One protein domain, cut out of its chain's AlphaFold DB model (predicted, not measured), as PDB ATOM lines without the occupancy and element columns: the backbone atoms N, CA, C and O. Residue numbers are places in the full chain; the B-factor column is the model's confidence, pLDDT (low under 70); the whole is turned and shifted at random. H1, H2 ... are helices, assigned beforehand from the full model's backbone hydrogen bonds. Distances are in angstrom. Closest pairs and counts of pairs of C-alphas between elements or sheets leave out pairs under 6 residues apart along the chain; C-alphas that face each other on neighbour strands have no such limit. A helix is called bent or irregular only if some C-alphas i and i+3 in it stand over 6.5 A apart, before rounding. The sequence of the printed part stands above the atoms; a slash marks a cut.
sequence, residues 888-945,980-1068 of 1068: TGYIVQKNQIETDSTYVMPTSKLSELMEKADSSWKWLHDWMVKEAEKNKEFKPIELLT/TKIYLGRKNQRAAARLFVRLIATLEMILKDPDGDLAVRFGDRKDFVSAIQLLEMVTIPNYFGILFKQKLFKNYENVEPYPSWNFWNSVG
ATOM      1  N   THR A 888     -19.292 -47.300 -33.158       72.44
ATOM      2  CA  THR A 888     -19.596 -46.750 -34.481       72.44
ATOM      3  C   THR A 888     -21.098 -46.589 -34.699       72.44
ATOM      4  O   THR A 888     -21.531 -45.520 -35.124       72.44
ATOM      5  N   GLY A 889     -21.904 -47.592 -34.338       73.69
ATOM      6  CA  GLY A 889     -23.363 -47.505 -34.425       73.69
ATOM      7  C   GLY A 889     -23.935 -46.395 -33.542       73.69
ATOM      8  O   GLY A 889     -24.824 -45.670 -33.976       73.69
ATOM      9  N   TYR A 890     -23.370 -46.194 -32.347       74.62
ATOM     10  CA  TYR A 890     -23.756 -45.087 -31.465       74.62
ATOM     11  C   TYR A 890     -23.487 -43.711 -32.087       74.62
ATOM     12  O   TYR A 890     -24.362 -42.844 -32.067       74.62
ATOM     13  N   ILE A 891     -22.300 -43.501 -32.669       79.31
ATOM     14  CA  ILE A 891     -21.938 -42.223 -33.306       79.31
ATOM     15  C   ILE A 891     -22.835 -41.946 -34.517       79.31
ATOM     16  O   ILE A 891     -23.317 -40.823 -34.676       79.31
ATOM     17  N   VAL A 892     -23.097 -42.965 -35.341       79.75
ATOM     18  CA  VAL A 892     -24.008 -42.856 -36.489       79.75
ATOM     19  C   VAL A 892     -25.418 -42.505 -36.029       79.75
ATOM     20  O   VAL A 892     -25.980 -41.528 -36.516       79.75
ATOM     21  N   GLN A 893     -25.956 -43.227 -35.045       76.94
ATOM     22  CA  GLN A 893     -27.289 -42.974 -34.502       76.94
ATOM     23  C   GLN A 893     -27.408 -41.556 -33.932       76.94
ATOM     24  O   GLN A 893     -28.389 -40.867 -34.201       76.94
ATOM     25  N   LYS A 894     -26.400 -41.087 -33.187       79.81
ATOM     26  CA  LYS A 894     -26.381 -39.720 -32.653       79.81
ATOM     27  C   LYS A 894     -26.413 -38.683 -33.776       79.81
ATOM     28  O   LYS A 894     -27.236 -37.775 -33.744       79.81
ATOM     29  N   ASN A 895     -25.580 -38.851 -34.799       81.31
ATOM     30  CA  ASN A 895     -25.595 -37.962 -35.957       81.31
ATOM     31  C   ASN A 895     -26.930 -38.014 -36.705       81.31
ATOM     32  O   ASN A 895     -27.369 -36.990 -37.199       81.31
ATOM     33  N   GLN A 896     -27.589 -39.167 -36.799       79.38
ATOM     34  CA  GLN A 896     -28.906 -39.305 -37.432       79.38
ATOM     35  C   GLN A 896     -30.062 -38.721 -36.619       79.38
ATOM     36  O   GLN A 896     -31.133 -38.525 -37.178       79.38
ATOM     37  N   ILE A 897     -29.876 -38.471 -35.322       78.19
ATOM     38  CA  ILE A 897     -30.819 -37.682 -34.517       78.19
ATOM     39  C   ILE A 897     -30.607 -36.187 -34.795       78.19
ATOM     40  O   ILE A 897     -31.568 -35.428 -34.860       78.19
ATOM     41  N   GLU A 898     -29.349 -35.769 -34.967       78.81
ATOM     42  CA  GLU A 898     -28.976 -34.383 -35.299       78.81
ATOM     43  C   GLU A 898     -29.229 -34.033 -36.780       78.81
ATOM     44  O   GLU A 898     -29.386 -32.866 -37.135       78.81
ATOM     45  N   THR A 899     -29.277 -35.042 -37.648       77.25
ATOM     46  CA  THR A 899     -29.551 -34.943 -39.088       77.25
ATOM     47  C   THR A 899     -30.820 -35.725 -39.439       77.25
ATOM     48  O   THR A 899     -31.530 -36.202 -38.566       77.25
ATOM     49  N   ASP A 900     -31.171 -35.831 -40.718       78.25
ATOM     50  CA  ASP A 900     -32.303 -36.648 -41.158       78.25
ATOM     51  C   ASP A 900     -31.814 -38.067 -41.518       78.25
ATOM     52  O   ASP A 900     -30.842 -38.228 -42.253       78.25
ATOM     53  N   SER A 901     -32.505 -39.105 -41.028       78.06
ATOM     54  CA  SER A 901     -32.202 -40.531 -41.275       78.06
ATOM     55  C   SER A 901     -32.162 -40.959 -42.754       78.06
ATOM     56  O   SER A 901     -31.686 -42.051 -43.081       78.06
ATOM     57  N   THR A 902     -32.653 -40.114 -43.662       80.94
ATOM     58  CA  THR A 902     -32.575 -40.297 -45.120       80.94
ATOM     59  C   THR A 902     -31.207 -39.936 -45.711       80.94
ATOM     60  O   THR A 902     -30.973 -40.182 -46.899       80.94
ATOM     61  N   TYR A 903     -30.292 -39.393 -44.905       86.56
ATOM     62  CA  TYR A 903     -28.938 -39.024 -45.305       86.56
ATOM     63  C   TYR A 903     -27.907 -40.043 -44.823       86.56
ATOM     64  O   TYR A 903     -28.074 -40.706 -43.797       86.56
ATOM     65  N   VAL A 904     -26.824 -40.151 -45.587       88.88
ATOM     66  CA  VAL A 904     -25.640 -40.921 -45.213       88.88
ATOM     67  C   VAL A 904     -24.667 -40.040 -44.441       88.88
ATOM     68  O   VAL A 904     -24.488 -38.858 -44.742       88.88
ATOM     69  N   MET A 905     -23.977 -40.636 -43.477       91.19
ATOM     70  CA  MET A 905     -22.771 -40.083 -42.882       91.19
ATOM     71  C   MET A 905     -21.559 -40.508 -43.732       91.19
ATOM     72  O   MET A 905     -21.297 -41.706 -43.879       91.19
ATOM     73  N   PRO A 906     -20.778 -39.559 -44.276       92.94
ATOM     74  CA  PRO A 906     -19.507 -39.877 -44.920       92.94
ATOM     75  C   PRO A 906     -18.537 -40.550 -43.943       92.94
ATOM     76  O   PRO A 906     -18.440 -40.147 -42.780       92.94
ATOM     77  N   THR A 907     -17.762 -41.535 -44.400       91.56
ATOM     78  CA  THR A 907     -16.762 -42.208 -43.548       91.56
ATOM     79  C   THR A 907     -15.702 -41.252 -43.000       91.56
ATOM     80  O   THR A 907     -15.223 -41.462 -41.886       91.56
ATOM     81  N   SER A 908     -15.371 -40.174 -43.721       93.75
ATOM     82  CA  SER A 908     -14.494 -39.116 -43.199       93.75
ATOM     83  C   SER A 908     -15.095 -38.391 -42.000       93.75
ATOM     84  O   SER A 908     -14.387 -38.112 -41.031       93.75
ATOM     85  N   LYS A 909     -16.413 -38.154 -42.010       92.12
ATOM     86  CA  LYS A 909     -17.114 -37.540 -40.884       92.12
ATOM     87  C   LYS A 909     -17.149 -38.466 -39.674       92.12
ATOM     88  O   LYS A 909     -16.904 -38.010 -38.561       92.12
ATOM     89  N   LEU A 910     -17.401 -39.759 -39.894       88.50
ATOM     90  CA  LEU A 910     -17.316 -40.762 -38.833       88.50
ATOM     91  C   LEU A 910     -15.918 -40.778 -38.206       88.50
ATOM     92  O   LEU A 910     -15.803 -40.731 -36.987       88.50
ATOM     93  N   SER A 911     -14.867 -40.800 -39.030       87.69
ATOM     94  CA  SER A 911     -13.479 -40.784 -38.556       87.69
ATOM     95  C   SER A 911     -13.181 -39.540 -37.715       87.69
ATOM     96  O   SER A 911     -12.647 -39.663 -36.618       87.69
ATOM     97  N   GLU A 912     -13.598 -38.355 -38.175       89.38
ATOM     98  CA  GLU A 912     -13.460 -37.096 -37.428       89.38
ATOM     99  C   GLU A 912     -14.183 -37.155 -36.070       89.38
ATOM    100  O   GLU A 912     -13.652 -36.721 -35.048       89.38
ATOM    101  N   LEU A 913     -15.406 -37.695 -36.040       85.81
ATOM    102  CA  LEU A 913     -16.184 -37.834 -34.808       85.81
ATOM    103  C   LEU A 913     -15.579 -38.873 -33.860       85.81
ATOM    104  O   LEU A 913     -15.588 -38.653 -32.655       85.81
ATOM    105  N   MET A 914     -15.026 -39.970 -34.382       80.62
ATOM    106  CA  MET A 914     -14.334 -40.987 -33.587       80.62
ATOM    107  C   MET A 914     -13.036 -40.454 -32.975       80.62
ATOM    108  O   MET A 914     -12.732 -40.787 -31.833       80.62
ATOM    109  N   GLU A 915     -12.298 -39.601 -33.689       80.19
ATOM    110  CA  GLU A 915     -11.116 -38.914 -33.150       80.19
ATOM    111  C   GLU A 915     -11.479 -37.928 -32.030       80.19
ATOM    112  O   GLU A 915     -10.720 -37.776 -31.073       80.19
ATOM    113  N   LYS A 916     -12.648 -37.282 -32.127       80.56
ATOM    114  CA  LYS A 916     -13.170 -36.354 -31.108       80.56
ATOM    115  C   LYS A 916     -13.903 -37.046 -29.953       80.56
ATOM    116  O   LYS A 916     -14.111 -36.419 -28.918       80.56
ATOM    117  N   ALA A 917     -14.341 -38.294 -30.125       68.75
ATOM    118  CA  ALA A 917     -15.100 -39.035 -29.123       68.75
ATOM    119  C   ALA A 917     -14.188 -39.454 -27.960       68.75
ATOM    120  O   ALA A 917     -13.409 -40.406 -28.045       68.75
ATOM    121  N   ASP A 918     -14.301 -38.714 -26.860       56.84
ATOM    122  CA  ASP A 918     -13.379 -38.764 -25.732       56.84
ATOM    123  C   ASP A 918     -13.649 -39.974 -24.805       56.84
ATOM    124  O   ASP A 918     -14.790 -40.307 -24.476       56.84
ATOM    125  N   SER A 919     -12.575 -40.647 -24.381       62.84
ATOM    126  CA  SER A 919     -12.472 -41.853 -23.522       62.84
ATOM    127  C   SER A 919     -12.865 -43.241 -24.078       62.84
ATOM    128  O   SER A 919     -12.036 -44.150 -24.015       62.84
ATOM    129  N   SER A 920     -14.070 -43.462 -24.617       67.19
ATOM    130  CA  SER A 920     -14.575 -44.840 -24.842       67.19
ATOM    131  C   SER A 920     -13.903 -45.576 -26.009       67.19
ATOM    132  O   SER A 920     -13.530 -46.742 -25.878       67.19
ATOM    133  N   TRP A 921     -13.692 -44.893 -27.142       71.12
ATOM    134  CA  TRP A 921     -13.013 -45.481 -28.303       71.12
ATOM    135  C   TRP A 921     -11.538 -45.768 -28.013       71.12
ATOM    136  O   TRP A 921     -11.027 -46.850 -28.299       71.12
ATOM    137  N   LYS A 922     -10.872 -44.803 -27.372       74.06
ATOM    138  CA  LYS A 922      -9.486 -44.933 -26.924       74.06
ATOM    139  C   LYS A 922      -9.320 -46.116 -25.971       74.06
ATOM    140  O   LYS A 922      -8.424 -46.930 -26.164       74.06
ATOM    141  N   TRP A 923     -10.231 -46.256 -25.005       78.88
ATOM    142  CA  TRP A 923     -10.251 -47.394 -24.089       78.88
ATOM    143  C   TRP A 923     -10.405 -48.734 -24.821       78.88
ATOM    144  O   TRP A 923      -9.651 -49.664 -24.538       78.88
ATOM    145  N   LEU A 924     -11.334 -48.831 -25.782       75.44
ATOM    146  CA  LEU A 924     -11.553 -50.059 -26.550       75.44
ATOM    147  C   LEU A 924     -10.304 -50.440 -27.351       75.44
ATOM    148  O   LEU A 924      -9.859 -51.584 -27.286       75.44
ATOM    149  N   HIS A 925      -9.705 -49.483 -28.061       78.25
ATOM    150  CA  HIS A 925      -8.475 -49.712 -28.814       78.25
ATOM    151  C   HIS A 925      -7.319 -50.153 -27.897       78.25
ATOM    152  O   HIS A 925      -6.647 -51.144 -28.182       78.25
ATOM    153  N   ASP A 926      -7.117 -49.480 -26.761       82.19
ATOM    154  CA  ASP A 926      -6.080 -49.843 -25.786       82.19
ATOM    155  C   ASP A 926      -6.309 -51.245 -25.200       82.19
ATOM    156  O   ASP A 926      -5.358 -52.005 -24.991       82.19
ATOM    157  N   TRP A 927      -7.570 -51.619 -24.959       84.62
ATOM    158  CA  TRP A 927      -7.941 -52.970 -24.549       84.62
ATOM    159  C   TRP A 927      -7.600 -54.004 -25.630       84.62
ATOM    160  O   TRP A 927      -6.965 -55.013 -25.318       84.62
ATOM    161  N   MET A 928      -7.934 -53.736 -26.899       83.62
ATOM    162  CA  MET A 928      -7.607 -54.630 -28.018       83.62
ATOM    163  C   MET A 928      -6.097 -54.836 -28.161       83.62
ATOM    164  O   MET A 928      -5.653 -55.959 -28.394       83.62
ATOM    165  N   VAL A 929      -5.302 -53.773 -27.995       85.19
ATOM    166  CA  VAL A 929      -3.833 -53.846 -28.030       85.19
ATOM    167  C   VAL A 929      -3.312 -54.747 -26.911       85.19
ATOM    168  O   VAL A 929      -2.528 -55.655 -27.184       85.19
ATOM    169  N   LYS A 930      -3.776 -54.553 -25.668       86.69
ATOM    170  CA  LYS A 930      -3.366 -55.381 -24.519       86.69
ATOM    171  C   LYS A 930      -3.740 -56.851 -24.706       86.69
ATOM    172  O   LYS A 930      -2.935 -57.734 -24.411       86.69
ATOM    173  N   GLU A 931      -4.941 -57.121 -25.211       85.81
ATOM    174  CA  GLU A 931      -5.409 -58.484 -25.467       85.81
ATOM    175  C   GLU A 931      -4.611 -59.150 -26.602       85.81
ATOM    176  O   GLU A 931      -4.209 -60.308 -26.478       85.81
ATOM    177  N   ALA A 932      -4.282 -58.407 -27.665       87.44
ATOM    178  CA  ALA A 932      -3.412 -58.879 -28.741       87.44
ATOM    179  C   ALA A 932      -2.001 -59.219 -28.242       87.44
ATOM    180  O   ALA A 932      -1.468 -60.283 -28.561       87.44
ATOM    181  N   GLU A 933      -1.399 -58.344 -27.429       88.94
ATOM    182  CA  GLU A 933      -0.075 -58.569 -26.840       88.94
ATOM    183  C   GLU A 933      -0.058 -59.804 -25.930       88.94
ATOM    184  O   GLU A 933       0.877 -60.607 -25.997       88.94
ATOM    185  N   LYS A 934      -1.127 -60.018 -25.153       89.38
ATOM    186  CA  LYS A 934      -1.312 -61.214 -24.321       89.38
ATOM    187  C   LYS A 934      -1.397 -62.497 -25.152       89.38
ATOM    188  O   LYS A 934      -0.787 -63.504 -24.789       89.38
ATOM    189  N   ASN A 935      -2.132 -62.472 -26.263       85.94
ATOM    190  CA  ASN A 935      -2.356 -63.642 -27.117       85.94
ATOM    191  C   ASN A 935      -1.201 -63.928 -28.099       85.94
ATOM    192  O   ASN A 935      -1.196 -64.989 -28.729       85.94
ATOM    193  N   LYS A 936      -0.194 -63.042 -28.172       88.31
ATOM    194  CA  LYS A 936       0.992 -63.136 -29.045       88.31
ATOM    195  C   LYS A 936       0.621 -63.161 -30.537       88.31
ATOM    196  O   LYS A 936      -0.484 -62.790 -30.933       88.31
ATOM    197  N   GLU A 937       1.584 -63.509 -31.393       82.06
ATOM    198  CA  GLU A 937       1.374 -63.547 -32.841       82.06
ATOM    199  C   GLU A 937       0.285 -64.547 -33.241       82.06
ATOM    200  O   GLU A 937       0.242 -65.684 -32.766       82.06
ATOM    201  N   PHE A 938      -0.557 -64.121 -34.180       76.25
ATOM    202  CA  PHE A 938      -1.598 -64.938 -34.779       76.25
ATOM    203  C   PHE A 938      -0.992 -66.224 -35.357       76.25
ATOM    204  O   PHE A 938      -0.089 -66.181 -36.201       76.25
ATOM    205  N   LYS A 939      -1.480 -67.388 -34.918       66.31
ATOM    206  CA  LYS A 939      -1.144 -68.695 -35.497       66.31
ATOM    207  C   LYS A 939      -2.362 -69.207 -36.274       66.31
ATOM    208  O   LYS A 939      -3.400 -69.422 -35.651       66.31
ATOM    209  N   PRO A 940      -2.286 -69.387 -37.606       55.94
ATOM    210  CA  PRO A 940      -3.406 -69.882 -38.383       55.94
ATOM    211  C   PRO A 940      -3.700 -71.317 -37.947       55.94
ATOM    212  O   PRO A 940      -2.878 -72.198 -38.149       55.94
ATOM    213  N   ILE A 941      -4.850 -71.502 -37.294       53.41
ATOM    214  CA  ILE A 941      -5.647 -72.733 -37.150       53.41
ATOM    215  C   ILE A 941      -4.836 -74.055 -37.138       53.41
ATOM    216  O   ILE A 941      -5.168 -75.015 -37.821       53.41
ATOM    217  N   GLU A 942      -3.803 -74.155 -36.305       44.38
ATOM    218  CA  GLU A 942      -3.360 -75.448 -35.747       44.38
ATOM    219  C   GLU A 942      -4.154 -75.769 -34.463       44.38
ATOM    220  O   GLU A 942      -4.374 -76.927 -34.119       44.38
ATOM    221  N   LEU A 943      -4.741 -74.737 -33.839       43.00
ATOM    222  CA  LEU A 943      -5.488 -74.830 -32.582       43.00
ATOM    223  C   LEU A 943      -6.831 -75.572 -32.673       43.00
ATOM    224  O   LEU A 943      -7.248 -76.141 -31.675       43.00
ATOM    225  N   LEU A 944      -7.512 -75.621 -33.826       45.62
ATOM    226  CA  LEU A 944      -8.768 -76.387 -33.910       45.62
ATOM    227  C   LEU A 944      -8.510 -77.887 -34.017       45.62
ATOM    228  O   LEU A 944      -9.247 -78.660 -33.419       45.62
ATOM    229  N   THR A 945      -7.470 -78.316 -34.728       45.50
ATOM    230  CA  THR A 945      -7.173 -79.746 -34.886       45.50
ATOM    231  C   THR A 945      -6.554 -80.342 -33.624       45.50
ATOM    232  O   THR A 945      -6.888 -81.471 -33.285       45.50
ATOM    233  N   THR A 980     -14.015 -62.419 -30.204       64.25
ATOM    234  CA  THR A 980     -12.987 -63.038 -31.040       64.25
ATOM    235  C   THR A 980     -11.657 -62.759 -30.352       64.25
ATOM    236  O   THR A 980     -11.347 -61.602 -30.077       64.25
ATOM    237  N   LYS A 981     -10.894 -63.802 -29.998       80.00
ATOM    238  CA  LYS A 981      -9.561 -63.586 -29.425       80.00
ATOM    239  C   LYS A 981      -8.763 -62.747 -30.419       80.00
ATOM    240  O   LYS A 981      -8.682 -63.109 -31.592       80.00
ATOM    241  N   ILE A 982      -8.218 -61.632 -29.950       83.56
ATOM    242  CA  ILE A 982      -7.425 -60.720 -30.771       83.56
ATOM    243  C   ILE A 982      -5.965 -61.134 -30.630       83.56
ATOM    244  O   ILE A 982      -5.503 -61.370 -29.517       83.56
ATOM    245  N   TYR A 983      -5.254 -61.235 -31.747       89.19
ATOM    246  CA  TYR A 983      -3.854 -61.639 -31.840       89.19
ATOM    247  C   TYR A 983      -3.036 -60.572 -32.567       89.19
ATOM    248  O   TYR A 983      -3.563 -59.820 -33.390       89.19
ATOM    249  N   LEU A 984      -1.723 -60.545 -32.337       89.50
ATOM    250  CA  LEU A 984      -0.824 -59.691 -33.111       89.50
ATOM    251  C   LEU A 984      -0.670 -60.219 -34.546       89.50
ATOM    252  O   LEU A 984      -0.309 -61.374 -34.770       89.50
ATOM    253  N   GLY A 985      -0.921 -59.361 -35.532       87.94
ATOM    254  CA  GLY A 985      -0.739 -59.679 -36.945       87.94
ATOM    255  C   GLY A 985       0.731 -59.896 -37.304       87.94
ATOM    256  O   GLY A 985       1.612 -59.152 -36.870       87.94
ATOM    257  N   ARG A 986       1.005 -60.903 -38.139       84.31
ATOM    258  CA  ARG A 986       2.378 -61.246 -38.542       84.31
ATOM    259  C   ARG A 986       2.974 -60.185 -39.463       84.31
ATOM    260  O   ARG A 986       2.279 -59.598 -40.297       84.31
ATOM    261  N   LYS A 987       4.301 -60.020 -39.424       81.94
ATOM    262  CA  LYS A 987       5.015 -59.076 -40.307       81.94
ATOM    263  C   LYS A 987       4.761 -59.347 -41.798       81.94
ATOM    264  O   LYS A 987       4.565 -58.402 -42.557       81.94
ATOM    265  N   ASN A 988       4.726 -60.616 -42.210       78.12
ATOM    266  CA  ASN A 988       4.452 -61.018 -43.596       78.12
ATOM    267  C   ASN A 988       2.963 -60.905 -43.984       78.12
ATOM    268  O   ASN A 988       2.658 -60.675 -45.148       78.12
ATOM    269  N   GLN A 989       2.038 -60.960 -43.025       83.94
ATOM    270  CA  GLN A 989       0.597 -60.796 -43.263       83.94
ATOM    271  C   GLN A 989       0.202 -59.338 -43.556       83.94
ATOM    272  O   GLN A 989      -0.849 -59.068 -44.132       83.94
ATOM    273  N   ARG A 990       1.065 -58.371 -43.223       88.19
ATOM    274  CA  ARG A 990       0.803 -56.941 -43.438       88.19
ATOM    275  C   ARG A 990       0.561 -56.582 -44.909       88.19
ATOM    276  O   ARG A 990      -0.244 -55.703 -45.188       88.19
ATOM    277  N   ALA A 991       1.239 -57.243 -45.852       87.94
ATOM    278  CA  ALA A 991       1.020 -57.013 -47.283       87.94
ATOM    279  C   ALA A 991      -0.380 -57.475 -47.727       87.94
ATOM    280  O   ALA A 991      -1.078 -56.741 -48.425       87.94
ATOM    281  N   ALA A 992      -0.808 -58.643 -47.246       89.00
ATOM    282  CA  ALA A 992      -2.142 -59.177 -47.475       89.00
ATOM    283  C   ALA A 992      -3.230 -58.287 -46.856       89.00
ATOM    284  O   ALA A 992      -4.201 -57.952 -47.528       89.00
ATOM    285  N   ALA A 993      -3.025 -57.817 -45.619       91.12
ATOM    286  CA  ALA A 993      -3.936 -56.883 -44.957       91.12
ATOM    287  C   ALA A 993      -4.066 -55.554 -45.719       91.12
ATOM    288  O   ALA A 993      -5.177 -55.065 -45.895       91.12
ATOM    289  N   ARG A 994      -2.961 -54.998 -46.242       93.56
ATOM    290  CA  ARG A 994      -2.988 -53.794 -47.095       93.56
ATOM    291  C   ARG A 994      -3.810 -53.998 -48.367       93.56
ATOM    292  O   ARG A 994      -4.548 -53.097 -48.753       93.56
ATOM    293  N   LEU A 995      -3.662 -55.144 -49.034       92.69
ATOM    294  CA  LEU A 995      -4.448 -55.459 -50.226       92.69
ATOM    295  C   LEU A 995      -5.927 -55.650 -49.870       92.69
ATOM    296  O   LEU A 995      -6.783 -55.084 -50.541       92.69
ATOM    297  N   PHE A 996      -6.213 -56.372 -48.785       93.00
ATOM    298  CA  PHE A 996      -7.563 -56.586 -48.270       93.00
ATOM    299  C   PHE A 996      -8.287 -55.260 -48.000       93.00
ATOM    300  O   PHE A 996      -9.336 -55.020 -48.594       93.00
ATOM    301  N   VAL A 997      -7.717 -54.358 -47.188       93.56
ATOM    302  CA  VAL A 997      -8.389 -53.083 -46.867       93.56
ATOM    303  C   VAL A 997      -8.572 -52.194 -48.095       93.56
ATOM    304  O   VAL A 997      -9.590 -51.520 -48.202       93.56
ATOM    305  N   ARG A 998      -7.640 -52.225 -49.060       95.44
ATOM    306  CA  ARG A 998      -7.791 -51.495 -50.330       95.44
ATOM    307  C   ARG A 998      -8.913 -52.069 -51.191       95.44
ATOM    308  O   ARG A 998      -9.693 -51.294 -51.735       95.44
ATOM    309  N   LEU A 999      -9.003 -53.393 -51.318       95.25
ATOM    310  CA  LEU A 999     -10.059 -54.064 -52.082       95.25
ATOM    311  C   LEU A 999     -11.434 -53.816 -51.464       95.25
ATOM    312  O   LEU A 999     -12.355 -53.454 -52.189       95.25
ATOM    313  N   ILE A1000     -11.562 -53.949 -50.142       93.00
ATOM    314  CA  ILE A1000     -12.826 -53.694 -49.447       93.00
ATOM    315  C   ILE A1000     -13.206 -52.212 -49.515       93.00
ATOM    316  O   ILE A1000     -14.328 -51.910 -49.892       93.00
ATOM    317  N   ALA A1001     -12.290 -51.272 -49.259       93.94
ATOM    318  CA  ALA A1001     -12.604 -49.846 -49.407       93.94
ATOM    319  C   ALA A1001     -12.990 -49.482 -50.855       93.94
ATOM    320  O   ALA A1001     -13.859 -48.641 -51.071       93.94
ATOM    321  N   THR A1002     -12.388 -50.143 -51.853       95.56
ATOM    322  CA  THR A1002     -12.774 -49.976 -53.265       95.56
ATOM    323  C   THR A1002     -14.169 -50.545 -53.524       95.56
ATOM    324  O   THR A1002     -14.971 -49.880 -54.173       95.56
ATOM    325  N   LEU A1003     -14.477 -51.733 -52.989       93.94
ATOM    326  CA  LEU A1003     -15.804 -52.347 -53.064       93.94
ATOM    327  C   LEU A1003     -16.871 -51.417 -52.474       93.94
ATOM    328  O   LEU A1003     -17.840 -51.115 -53.155       93.94
ATOM    329  N   GLU A1004     -16.655 -50.909 -51.262       90.38
ATOM    330  CA  GLU A1004     -17.570 -49.992 -50.563       90.38
ATOM    331  C   GLU A1004     -17.773 -48.661 -51.302       90.38
ATOM    332  O   GLU A1004     -18.832 -48.039 -51.235       90.38
ATOM    333  N   MET A1005     -16.766 -48.216 -52.054       92.31
ATOM    334  CA  MET A1005     -16.858 -47.008 -52.867       92.31
ATOM    335  C   MET A1005     -17.768 -47.194 -54.095       92.31
ATOM    336  O   MET A1005     -18.498 -46.270 -54.475       92.31
ATOM    337  N   ILE A1006     -17.730 -48.371 -54.731       92.69
ATOM    338  CA  ILE A1006     -18.445 -48.647 -55.993       92.69
ATOM    339  C   ILE A1006     -19.773 -49.392 -55.802       92.69
ATOM    340  O   ILE A1006     -20.637 -49.309 -56.674       92.69
ATOM    341  N   LEU A1007     -19.936 -50.106 -54.688       91.31
ATOM    342  CA  LEU A1007     -21.092 -50.929 -54.368       91.31
ATOM    343  C   LEU A1007     -21.496 -50.689 -52.909       91.31
ATOM    344  O   LEU A1007     -20.744 -50.994 -51.985       91.31
ATOM    345  N   LYS A1008     -22.705 -50.161 -52.712       87.12
ATOM    346  CA  LYS A1008     -23.225 -49.735 -51.406       87.12
ATOM    347  C   LYS A1008     -24.516 -50.470 -51.074       87.12
ATOM    348  O   LYS A1008     -25.230 -50.905 -51.975       87.12
ATOM    349  N   ASP A1009     -24.814 -50.604 -49.785       84.44
ATOM    350  CA  ASP A1009     -26.149 -51.001 -49.326       84.44
ATOM    351  C   ASP A1009     -27.084 -49.796 -49.506       84.44
ATOM    352  O   ASP A1009     -26.772 -48.738 -48.955       84.44
ATOM    353  N   PRO A1010     -28.191 -49.899 -50.263       83.50
ATOM    354  CA  PRO A1010     -29.108 -48.774 -50.454       83.50
ATOM    355  C   PRO A1010     -29.626 -48.154 -49.160       83.50
ATOM    356  O   PRO A1010     -29.682 -46.928 -49.053       83.50
ATOM    357  N   ASP A1011     -29.854 -48.983 -48.140       81.38
ATOM    358  CA  ASP A1011     -30.316 -48.537 -46.823       81.38
ATOM    359  C   ASP A1011     -29.173 -48.108 -45.888       81.38
ATOM    360  O   ASP A1011     -29.414 -47.779 -44.726       81.38
ATOM    361  N   GLY A1012     -27.925 -48.123 -46.363       82.25
ATOM    362  CA  GLY A1012     -26.764 -47.860 -45.531       82.25
ATOM    363  C   GLY A1012     -26.703 -46.442 -44.988       82.25
ATOM    364  O   GLY A1012     -26.926 -45.474 -45.709       82.25
ATOM    365  N   ASP A1013     -26.373 -46.333 -43.703       84.94
ATOM    366  CA  ASP A1013     -26.234 -45.068 -42.983       84.94
ATOM    367  C   ASP A1013     -24.837 -44.466 -43.146       84.94
ATOM    368  O   ASP A1013     -24.655 -43.267 -42.964       84.94
ATOM    369  N   LEU A1014     -23.849 -45.294 -43.486       86.31
ATOM    370  CA  LEU A1014     -22.483 -44.885 -43.784       86.31
ATOM    371  C   LEU A1014     -22.200 -45.061 -45.269       86.31
ATOM    372  O   LEU A1014     -22.591 -46.064 -45.866       86.31
ATOM    373  N   ALA A1015     -21.462 -44.122 -45.854       89.62
ATOM    374  CA  ALA A1015     -21.063 -44.227 -47.249       89.62
ATOM    375  C   ALA A1015     -19.615 -43.804 -47.487       89.62
ATOM    376  O   ALA A1015     -19.143 -42.785 -46.978       89.62
ATOM    377  N   VAL A1016     -18.942 -44.568 -48.348       91.44
ATOM    378  CA  VAL A1016     -17.693 -44.165 -48.994       91.44
ATOM    379  C   VAL A1016     -18.063 -43.531 -50.330       91.44
ATOM    380  O   VAL A1016     -18.443 -44.233 -51.272       91.44
ATOM    381  N   ARG A1017     -18.035 -42.198 -50.425       91.69
ATOM    382  CA  ARG A1017     -18.457 -41.512 -51.654       91.69
ATOM    383  C   ARG A1017     -17.481 -41.799 -52.794       91.69
ATOM    384  O   ARG A1017     -16.265 -41.823 -52.614       91.69
ATOM    385  N   PHE A1018     -18.024 -42.030 -53.989       91.31
ATOM    386  CA  PHE A1018     -17.196 -42.285 -55.163       91.31
ATOM    387  C   PHE A1018     -16.393 -41.031 -55.526       91.31
ATOM    388  O   PHE A1018     -16.952 -39.943 -55.612       91.31
ATOM    389  N   GLY A1019     -15.087 -41.192 -55.748       90.38
ATOM    390  CA  GLY A1019     -14.187 -40.084 -56.081       90.38
ATOM    391  C   GLY A1019     -13.766 -39.216 -54.889       90.38
ATOM    392  O   GLY A1019     -12.926 -38.334 -55.064       90.38
ATOM    393  N   ASP A1020     -14.281 -39.468 -53.679       93.88
ATOM    394  CA  ASP A1020     -13.856 -38.749 -52.478       93.88
ATOM    395  C   ASP A1020     -12.671 -39.461 -51.807       93.88
ATOM    396  O   ASP A1020     -12.788 -40.537 -51.213       93.88
ATOM    397  N   ARG A1021     -11.494 -38.837 -51.907       95.50
ATOM    398  CA  ARG A1021     -10.246 -39.388 -51.363       95.50
ATOM    399  C   ARG A1021     -10.257 -39.464 -49.837       95.50
ATOM    400  O   ARG A1021      -9.692 -40.411 -49.294       95.50
ATOM    401  N   LYS A1022     -10.888 -38.503 -49.152       95.94
ATOM    402  CA  LYS A1022     -10.932 -38.474 -47.684       95.94
ATOM    403  C   LYS A1022     -11.792 -39.616 -47.167       95.94
ATOM    404  O   LYS A1022     -11.354 -40.350 -46.289       95.94
ATOM    405  N   ASP A1023     -12.965 -39.823 -47.761       94.56
ATOM    406  CA  ASP A1023     -13.834 -40.943 -47.396       94.56
ATOM    407  C   ASP A1023     -13.158 -42.295 -47.641       94.56
ATOM    408  O   ASP A1023     -13.223 -43.181 -46.786       94.56
ATOM    409  N   PHE A1024     -12.469 -42.452 -48.775       95.38
ATOM    410  CA  PHE A1024     -11.723 -43.671 -49.085       95.38
ATOM    411  C   PHE A1024     -10.605 -43.945 -48.064       95.38
ATOM    412  O   PHE A1024     -10.477 -45.063 -47.559       95.38
ATOM    413  N   VAL A1025      -9.819 -42.923 -47.715       95.81
ATOM    414  CA  VAL A1025      -8.762 -43.020 -46.696       95.81
ATOM    415  C   VAL A1025      -9.339 -43.382 -45.329       95.81
ATOM    416  O   VAL A1025      -8.852 -44.318 -44.687       95.81
ATOM    417  N   SER A1026     -10.401 -42.700 -44.906       93.69
ATOM    418  CA  SER A1026     -11.069 -42.984 -43.638       93.69
ATOM    419  C   SER A1026     -11.677 -44.382 -43.611       93.69
ATOM    420  O   SER A1026     -11.576 -45.066 -42.598       93.69
ATOM    421  N   ALA A1027     -12.218 -44.876 -44.729       92.88
ATOM    422  CA  ALA A1027     -12.688 -46.256 -44.824       92.88
ATOM    423  C   ALA A1027     -11.552 -47.261 -44.580       92.88
ATOM    424  O   ALA A1027     -11.726 -48.202 -43.811       92.88
ATOM    425  N   ILE A1028     -10.365 -47.045 -45.158       94.31
ATOM    426  CA  ILE A1028      -9.189 -47.897 -44.904       94.31
ATOM    427  C   ILE A1028      -8.797 -47.880 -43.423       94.31
ATOM    428  O   ILE A1028      -8.524 -48.939 -42.853       94.31
ATOM    429  N   GLN A1029      -8.765 -46.702 -42.801       91.38
ATOM    430  CA  GLN A1029      -8.425 -46.559 -41.383       91.38
ATOM    431  C   GLN A1029      -9.440 -47.278 -40.491       91.38
ATOM    432  O   GLN A1029      -9.055 -48.019 -39.590       91.38
ATOM    433  N   LEU A1030     -10.734 -47.126 -40.775       87.75
ATOM    434  CA  LEU A1030     -11.794 -47.823 -40.056       87.75
ATOM    435  C   LEU A1030     -11.701 -49.348 -40.249       87.75
ATOM    436  O   LEU A1030     -11.881 -50.098 -39.291       87.75
ATOM    437  N   LEU A1031     -11.355 -49.830 -41.450       88.88
ATOM    438  CA  LEU A1031     -11.205 -51.268 -41.707       88.88
ATOM    439  C   LEU A1031     -10.050 -51.845 -40.882       88.88
ATOM    440  O   LEU A1031     -10.161 -52.920 -40.296       88.88
ATOM    441  N   GLU A1032      -8.943 -51.113 -40.812       90.62
ATOM    442  CA  GLU A1032      -7.773 -51.490 -40.029       90.62
ATOM    443  C   GLU A1032      -8.031 -51.487 -38.521       90.62
ATOM    444  O   GLU A1032      -7.641 -52.435 -37.842       90.62
ATOM    445  N   MET A1033      -8.657 -50.429 -38.002       84.25
ATOM    446  CA  MET A1033      -8.820 -50.230 -36.560       84.25
ATOM    447  C   MET A1033     -10.011 -50.990 -35.980       84.25
ATOM    448  O   MET A1033      -9.987 -51.342 -34.806       84.25
ATOM    449  N   VAL A1034     -11.059 -51.213 -36.777       79.31
ATOM    450  CA  VAL A1034     -12.330 -51.767 -36.293       79.31
ATOM    451  C   VAL A1034     -12.560 -53.159 -36.861       79.31
ATOM    452  O   VAL A1034     -12.745 -54.126 -36.123       79.31
ATOM    453  N   THR A1035     -12.517 -53.287 -38.186       81.81
ATOM    454  CA  THR A1035     -12.970 -54.506 -38.859       81.81
ATOM    455  C   THR A1035     -12.037 -55.683 -38.657       81.81
ATOM    456  O   THR A1035     -12.475 -56.768 -38.267       81.81
ATOM    457  N   ILE A1036     -10.746 -55.484 -38.922       85.69
ATOM    458  CA  ILE A1036      -9.754 -56.554 -38.829       85.69
ATOM    459  C   ILE A1036      -9.666 -57.108 -37.387       85.69
ATOM    460  O   ILE A1036      -9.753 -58.333 -37.233       85.69
ATOM    461  N   PRO A1037      -9.597 -56.281 -36.324       83.69
ATOM    462  CA  PRO A1037      -9.558 -56.789 -34.952       83.69
ATOM    463  C   PRO A1037     -10.832 -57.528 -34.539       83.69
ATOM    464  O   PRO A1037     -10.746 -58.655 -34.054       83.69
ATOM    465  N   ASN A1038     -12.012 -56.947 -34.778       76.12
ATOM    466  CA  ASN A1038     -13.273 -57.497 -34.269       76.12
ATOM    467  C   ASN A1038     -13.703 -58.788 -34.973       76.12
ATOM    468  O   ASN A1038     -14.157 -59.740 -34.329       76.12
ATOM    469  N   TYR A1039     -13.554 -58.835 -36.296       76.69
ATOM    470  CA  TYR A1039     -14.115 -59.918 -37.107       76.69
ATOM    471  C   TYR A1039     -13.090 -60.971 -37.510       76.69
ATOM    472  O   TYR A1039     -13.453 -62.127 -37.716       76.69
ATOM    473  N   PHE A1040     -11.814 -60.592 -37.593       80.69
ATOM    474  CA  PHE A1040     -10.741 -61.504 -37.979       80.69
ATOM    475  C   PHE A1040      -9.777 -61.815 -36.832       80.69
ATOM    476  O   PHE A1040      -8.958 -62.722 -36.972       80.69
ATOM    477  N   GLY A1041      -9.888 -61.118 -35.695       84.19
ATOM    478  CA  GLY A1041      -9.056 -61.359 -34.517       84.19
ATOM    479  C   GLY A1041      -7.598 -60.964 -34.730       84.19
ATOM    480  O   GLY A1041      -6.713 -61.561 -34.121       84.19
ATOM    481  N   ILE A1042      -7.316 -60.006 -35.618       87.56
ATOM    482  CA  ILE A1042      -5.947 -59.603 -35.965       87.56
ATOM    483  C   ILE A1042      -5.765 -58.116 -35.662       87.56
ATOM    484  O   ILE A1042      -6.567 -57.289 -36.076       87.56
ATOM    485  N   LEU A1043      -4.681 -57.756 -34.982       91.25
ATOM    486  CA  LEU A1043      -4.318 -56.369 -34.707       91.25
ATOM    487  C   LEU A1043      -2.863 -56.110 -35.107       91.25
ATOM    488  O   LEU A1043      -1.956 -56.857 -34.739       91.25
ATOM    489  N   PHE A1044      -2.618 -55.034 -35.855       90.62
ATOM    490  CA  PHE A1044      -1.269 -54.624 -36.246       90.62
ATOM    491  C   PHE A1044      -0.776 -53.493 -35.343       90.62
ATOM    492  O   PHE A1044      -1.355 -52.416 -35.315       90.62
ATOM    493  N   LYS A1045       0.349 -53.705 -34.648       85.44
ATOM    494  CA  LYS A1045       0.941 -52.697 -33.744       85.44
ATOM    495  C   LYS A1045       1.395 -51.416 -34.461       85.44
ATOM    496  O   LYS A1045       1.527 -50.365 -33.846       85.44
ATOM    497  N   GLN A1046       1.678 -51.508 -35.758       89.25
ATOM    498  CA  GLN A1046       2.037 -50.367 -36.596       89.25
ATOM    499  C   GLN A1046       0.959 -50.155 -37.651       89.25
ATOM    500  O   GLN A1046       0.566 -51.126 -38.298       89.25
ATOM    501  N   LYS A1047       0.624 -48.884 -37.901       91.62
ATOM    502  CA  LYS A1047      -0.257 -48.444 -38.992       91.62
ATOM    503  C   LYS A1047       0.036 -49.195 -40.286       91.62
ATOM    504  O   LYS A1047       1.199 -49.246 -40.698       91.62
ATOM    505  N   LEU A1048      -0.962 -49.762 -40.960       93.12
ATOM    506  CA  LEU A1048      -0.759 -50.526 -42.189       93.12
ATOM    507  C   LEU A1048       0.011 -49.698 -43.217       93.12
ATOM    508  O   LEU A1048       0.960 -50.224 -43.804       93.12
ATOM    509  N   PHE A1049      -0.285 -48.406 -43.360       94.75
ATOM    510  CA  PHE A1049       0.380 -47.503 -44.303       94.75
ATOM    511  C   PHE A1049       1.191 -46.414 -43.586       94.75
ATOM    512  O   PHE A1049       0.822 -45.951 -42.511       94.75
ATOM    513  N   LYS A1050       2.320 -46.001 -44.184       92.38
ATOM    514  CA  LYS A1050       3.132 -44.884 -43.658       92.38
ATOM    515  C   LYS A1050       2.431 -43.538 -43.858       92.38
ATOM    516  O   LYS A1050       2.472 -42.695 -42.973       92.38
ATOM    517  N   ASN A1051       1.803 -43.364 -45.019       94.06
ATOM    518  CA  ASN A1051       1.012 -42.194 -45.372       94.06
ATOM    519  C   ASN A1051      -0.280 -42.678 -46.041       94.06
ATOM    520  O   ASN A1051      -0.212 -43.263 -47.122       94.06
ATOM    521  N   TYR A1052      -1.420 -42.472 -45.380       93.69
ATOM    522  CA  TYR A1052      -2.722 -42.901 -45.896       93.69
ATOM    523  C   TYR A1052      -3.182 -42.029 -47.058       93.69
ATOM    524  O   TYR A1052      -3.804 -42.552 -47.974       93.69
ATOM    525  N   GLU A1053      -2.796 -40.752 -47.089       91.94
ATOM    526  CA  GLU A1053      -3.175 -39.840 -48.169       91.94
ATOM    527  C   GLU A1053      -2.707 -40.367 -49.525       91.94
ATOM    528  O   GLU A1053      -3.427 -40.265 -50.508       91.94
ATOM    529  N   ASN A1054      -1.544 -41.019 -49.590       92.75
ATOM    530  CA  ASN A1054      -0.995 -41.585 -50.826       92.75
ATOM    531  C   ASN A1054      -1.608 -42.940 -51.223       92.75
ATOM    532  O   ASN A1054      -1.179 -43.527 -52.215       92.75
ATOM    533  N   VAL A1055      -2.553 -43.475 -50.448       93.75
ATOM    534  CA  VAL A1055      -3.171 -44.766 -50.750       93.75
ATOM    535  C   VAL A1055      -4.265 -44.580 -51.793       93.75
ATOM    536  O   VAL A1055      -5.143 -43.730 -51.669       93.75
ATOM    537  N   GLU A1056      -4.214 -45.411 -52.825       95.19
ATOM    538  CA  GLU A1056      -5.193 -45.429 -53.906       95.19
ATOM    539  C   GLU A1056      -6.106 -46.657 -53.804       95.19
ATOM    540  O   GLU A1056      -5.693 -47.686 -53.236       95.19
ATOM    541  N   PRO A1057      -7.307 -46.607 -54.410       95.69
ATOM    542  CA  PRO A1057      -8.109 -47.793 -54.663       95.69
ATOM    543  C   PRO A1057      -7.313 -48.835 -55.450       95.69
ATOM    544  O   PRO A1057      -6.181 -48.609 -55.902       95.69
ATOM    545  N   TYR A1058      -7.877 -50.031 -55.554       92.62
ATOM    546  CA  TYR A1058      -7.299 -51.091 -56.366       92.62
ATOM    547  C   TYR A1058      -8.282 -51.482 -57.479       92.62
ATOM    548  O   TYR A1058      -9.311 -52.073 -57.155       92.62
ATOM    549  N   PRO A1059      -8.001 -51.170 -58.764       93.00
ATOM    550  CA  PRO A1059      -6.870 -50.389 -59.296       93.00
ATOM    551  C   PRO A1059      -6.955 -48.884 -58.973       93.00
ATOM    552  O   PRO A1059      -7.845 -48.459 -58.245       93.00
ATOM    553  N   SER A1060      -6.026 -48.083 -59.501       95.19
ATOM    554  CA  SER A1060      -5.883 -46.648 -59.196       95.19
ATOM    555  C   SER A1060      -7.114 -45.793 -59.538       95.19
ATOM    556  O   SER A1060      -7.995 -46.194 -60.299       95.19
ATOM    557  N   TRP A1061      -7.155 -44.560 -59.023       93.06
ATOM    558  CA  TRP A1061      -8.221 -43.587 -59.309       93.06
ATOM    559  C   TRP A1061      -8.443 -43.357 -60.809       93.06
ATOM    560  O   TRP A1061      -9.584 -43.331 -61.268       93.06
ATOM    561  N   ASN A1062      -7.361 -43.258 -61.588       93.88
ATOM    562  CA  ASN A1062      -7.432 -43.056 -63.038       93.88
ATOM    563  C   ASN A1062      -8.196 -44.184 -63.740       93.88
ATOM    564  O   ASN A1062      -8.990 -43.918 -64.641       93.88
ATOM    565  N   PHE A1063      -8.005 -45.429 -63.296       94.44
ATOM    566  CA  PHE A1063      -8.752 -46.566 -63.822       94.44
ATOM    567  C   PHE A1063     -10.251 -46.402 -63.549       94.44
ATOM    568  O   PHE A1063     -11.047 -46.407 -64.486       94.44
ATOM    569  N   TRP A1064     -10.646 -46.165 -62.295       92.44
ATOM    570  CA  TRP A1064     -12.062 -46.040 -61.923       92.44
ATOM    571  C   TRP A1064     -12.765 -44.843 -62.565       92.44
ATOM    572  O   TRP A1064     -13.947 -44.940 -62.901       92.44
ATOM    573  N   ASN A1065     -12.035 -43.751 -62.790       87.56
ATOM    574  CA  ASN A1065     -12.536 -42.586 -63.513       87.56
ATOM    575  C   ASN A1065     -12.725 -42.874 -65.012       87.56
ATOM    576  O   ASN A1065     -13.649 -42.339 -65.616       87.56
ATOM    577  N   SER A1066     -11.900 -43.744 -65.609       87.56
ATOM    578  CA  SER A1066     -11.991 -44.114 -67.033       87.56
ATOM    579  C   SER A1066     -13.080 -45.147 -67.360       87.56
ATOM    580  O   SER A1066     -13.568 -45.184 -68.486       87.56
ATOM    581  N   VAL A1067     -13.476 -45.973 -66.385       84.62
ATOM    582  CA  VAL A1067     -14.544 -46.989 -66.525       84.62
ATOM    583  C   VAL A1067     -15.953 -46.359 -66.480       84.62
ATOM    584  O   VAL A1067     -16.943 -47.026 -66.797       84.62
ATOM    585  N   GLY A1068     -16.031 -45.088 -66.064       62.03
ATOM    586  CA  GLY A1068     -17.250 -44.306 -65.829       62.03
ATOM    587  C   GLY A1068     -18.165 -44.081 -67.025       62.03
ATOM    588  O   GLY A1068     -17.734 -44.156 -68.200       62.03
TER     589      GLY A1068
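Overview. This is residues 888 to 945 and 980 to 1068 of the 1068 residues of an uncharacterized protein of candidate division TM6 bacterium GW2011_GWF2_37_49 (UniProt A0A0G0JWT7). The long, kinked helix H5 runs through the middle of the domain, with H4 crossing it on one side and H2 crossing its first half on the other. H1 packs across H2, H3 comes near the later part of H5 on the same side as H2, and the small helix H6 lies far out beyond H4, at the end of a long link. The printed part has 147 residues with six named helices, H1 to H6 in that order, and no named strand; the class is all helix. It is compact, with a radius of gyration of the C-alphas of 16.4 A, and spans 45 by 38 by 30 A; residues 940 to 945 stick out.

Along the chain. H5, residues 1021 to 1040, measures 25.9 A from C-alpha 1021 at (-10.246, -39.388, -51.363) to C-alpha 1040 at (-10.741, -61.504, -37.979). It has a kink of 33 degrees near residue 1034 and is only just irregular, with C-alphas 1033 and 1036 6.8 A apart. H4, residues 989 to 1006, is also 25.9 A long. H3, residues 920 to 935, measures 22.5 A, H1, residues 888 to 898, 15.5 A, and H2, residues 907 to 916, 14.2 A. H1 begins at C-alpha 888, (-19.596, -46.750, -34.481). H6, residues 1061 to 1066, measures 8.6 A and ends at C-alpha 1066, (-11.991, -44.114, -67.033).

Arrangement. The helix packing is mostly crossed, with no touching pair at a shallow tilt. H5 touches H4 at a steep tilt of 56 degrees, opposite ways, through residues 1024 to 1032 of H5 and 997 to 1005 of H4 alone; the closest C-alphas are those of Val 997 and Ile 1028, 5.6 A apart. H5 touches H2 with its residues 1022 to 1030 alone, the same way at a steep tilt of 69.6 degrees, only just short of about perpendicular; the closest C-alphas, of Ser 908 and Asp 1023, are 4.6 A apart. H3 is close to H5 but not clearly touching, with the closest C-alphas, of Met 928 and Pro 1037, 7.5 A apart. H1 touches H2 about perpendicular, at 82 degrees, with the closest C-alphas, of Ile 891 and Leu 910, 7.4 A apart. H6 is apart from H4 and from H5. Every O i to N i+4 pair is within hydrogen-bond range in H1, H2, H3, H4 and H6; in H5 14 of 16 are.

Size, cuts and confidence. The C-alphas farthest apart, of Glu 898 and Thr 945, are 50.3 A apart. Residues 946 to 979 are not printed, and C-alphas 945 and 980 are 18.1 A apart across the cut. The links from H4 to H5 and from H5 to H6 are long. Mean pLDDT of the printed part is 84.5; residues 917 to 920, 939 to 945, 980 and 1068 are under 70.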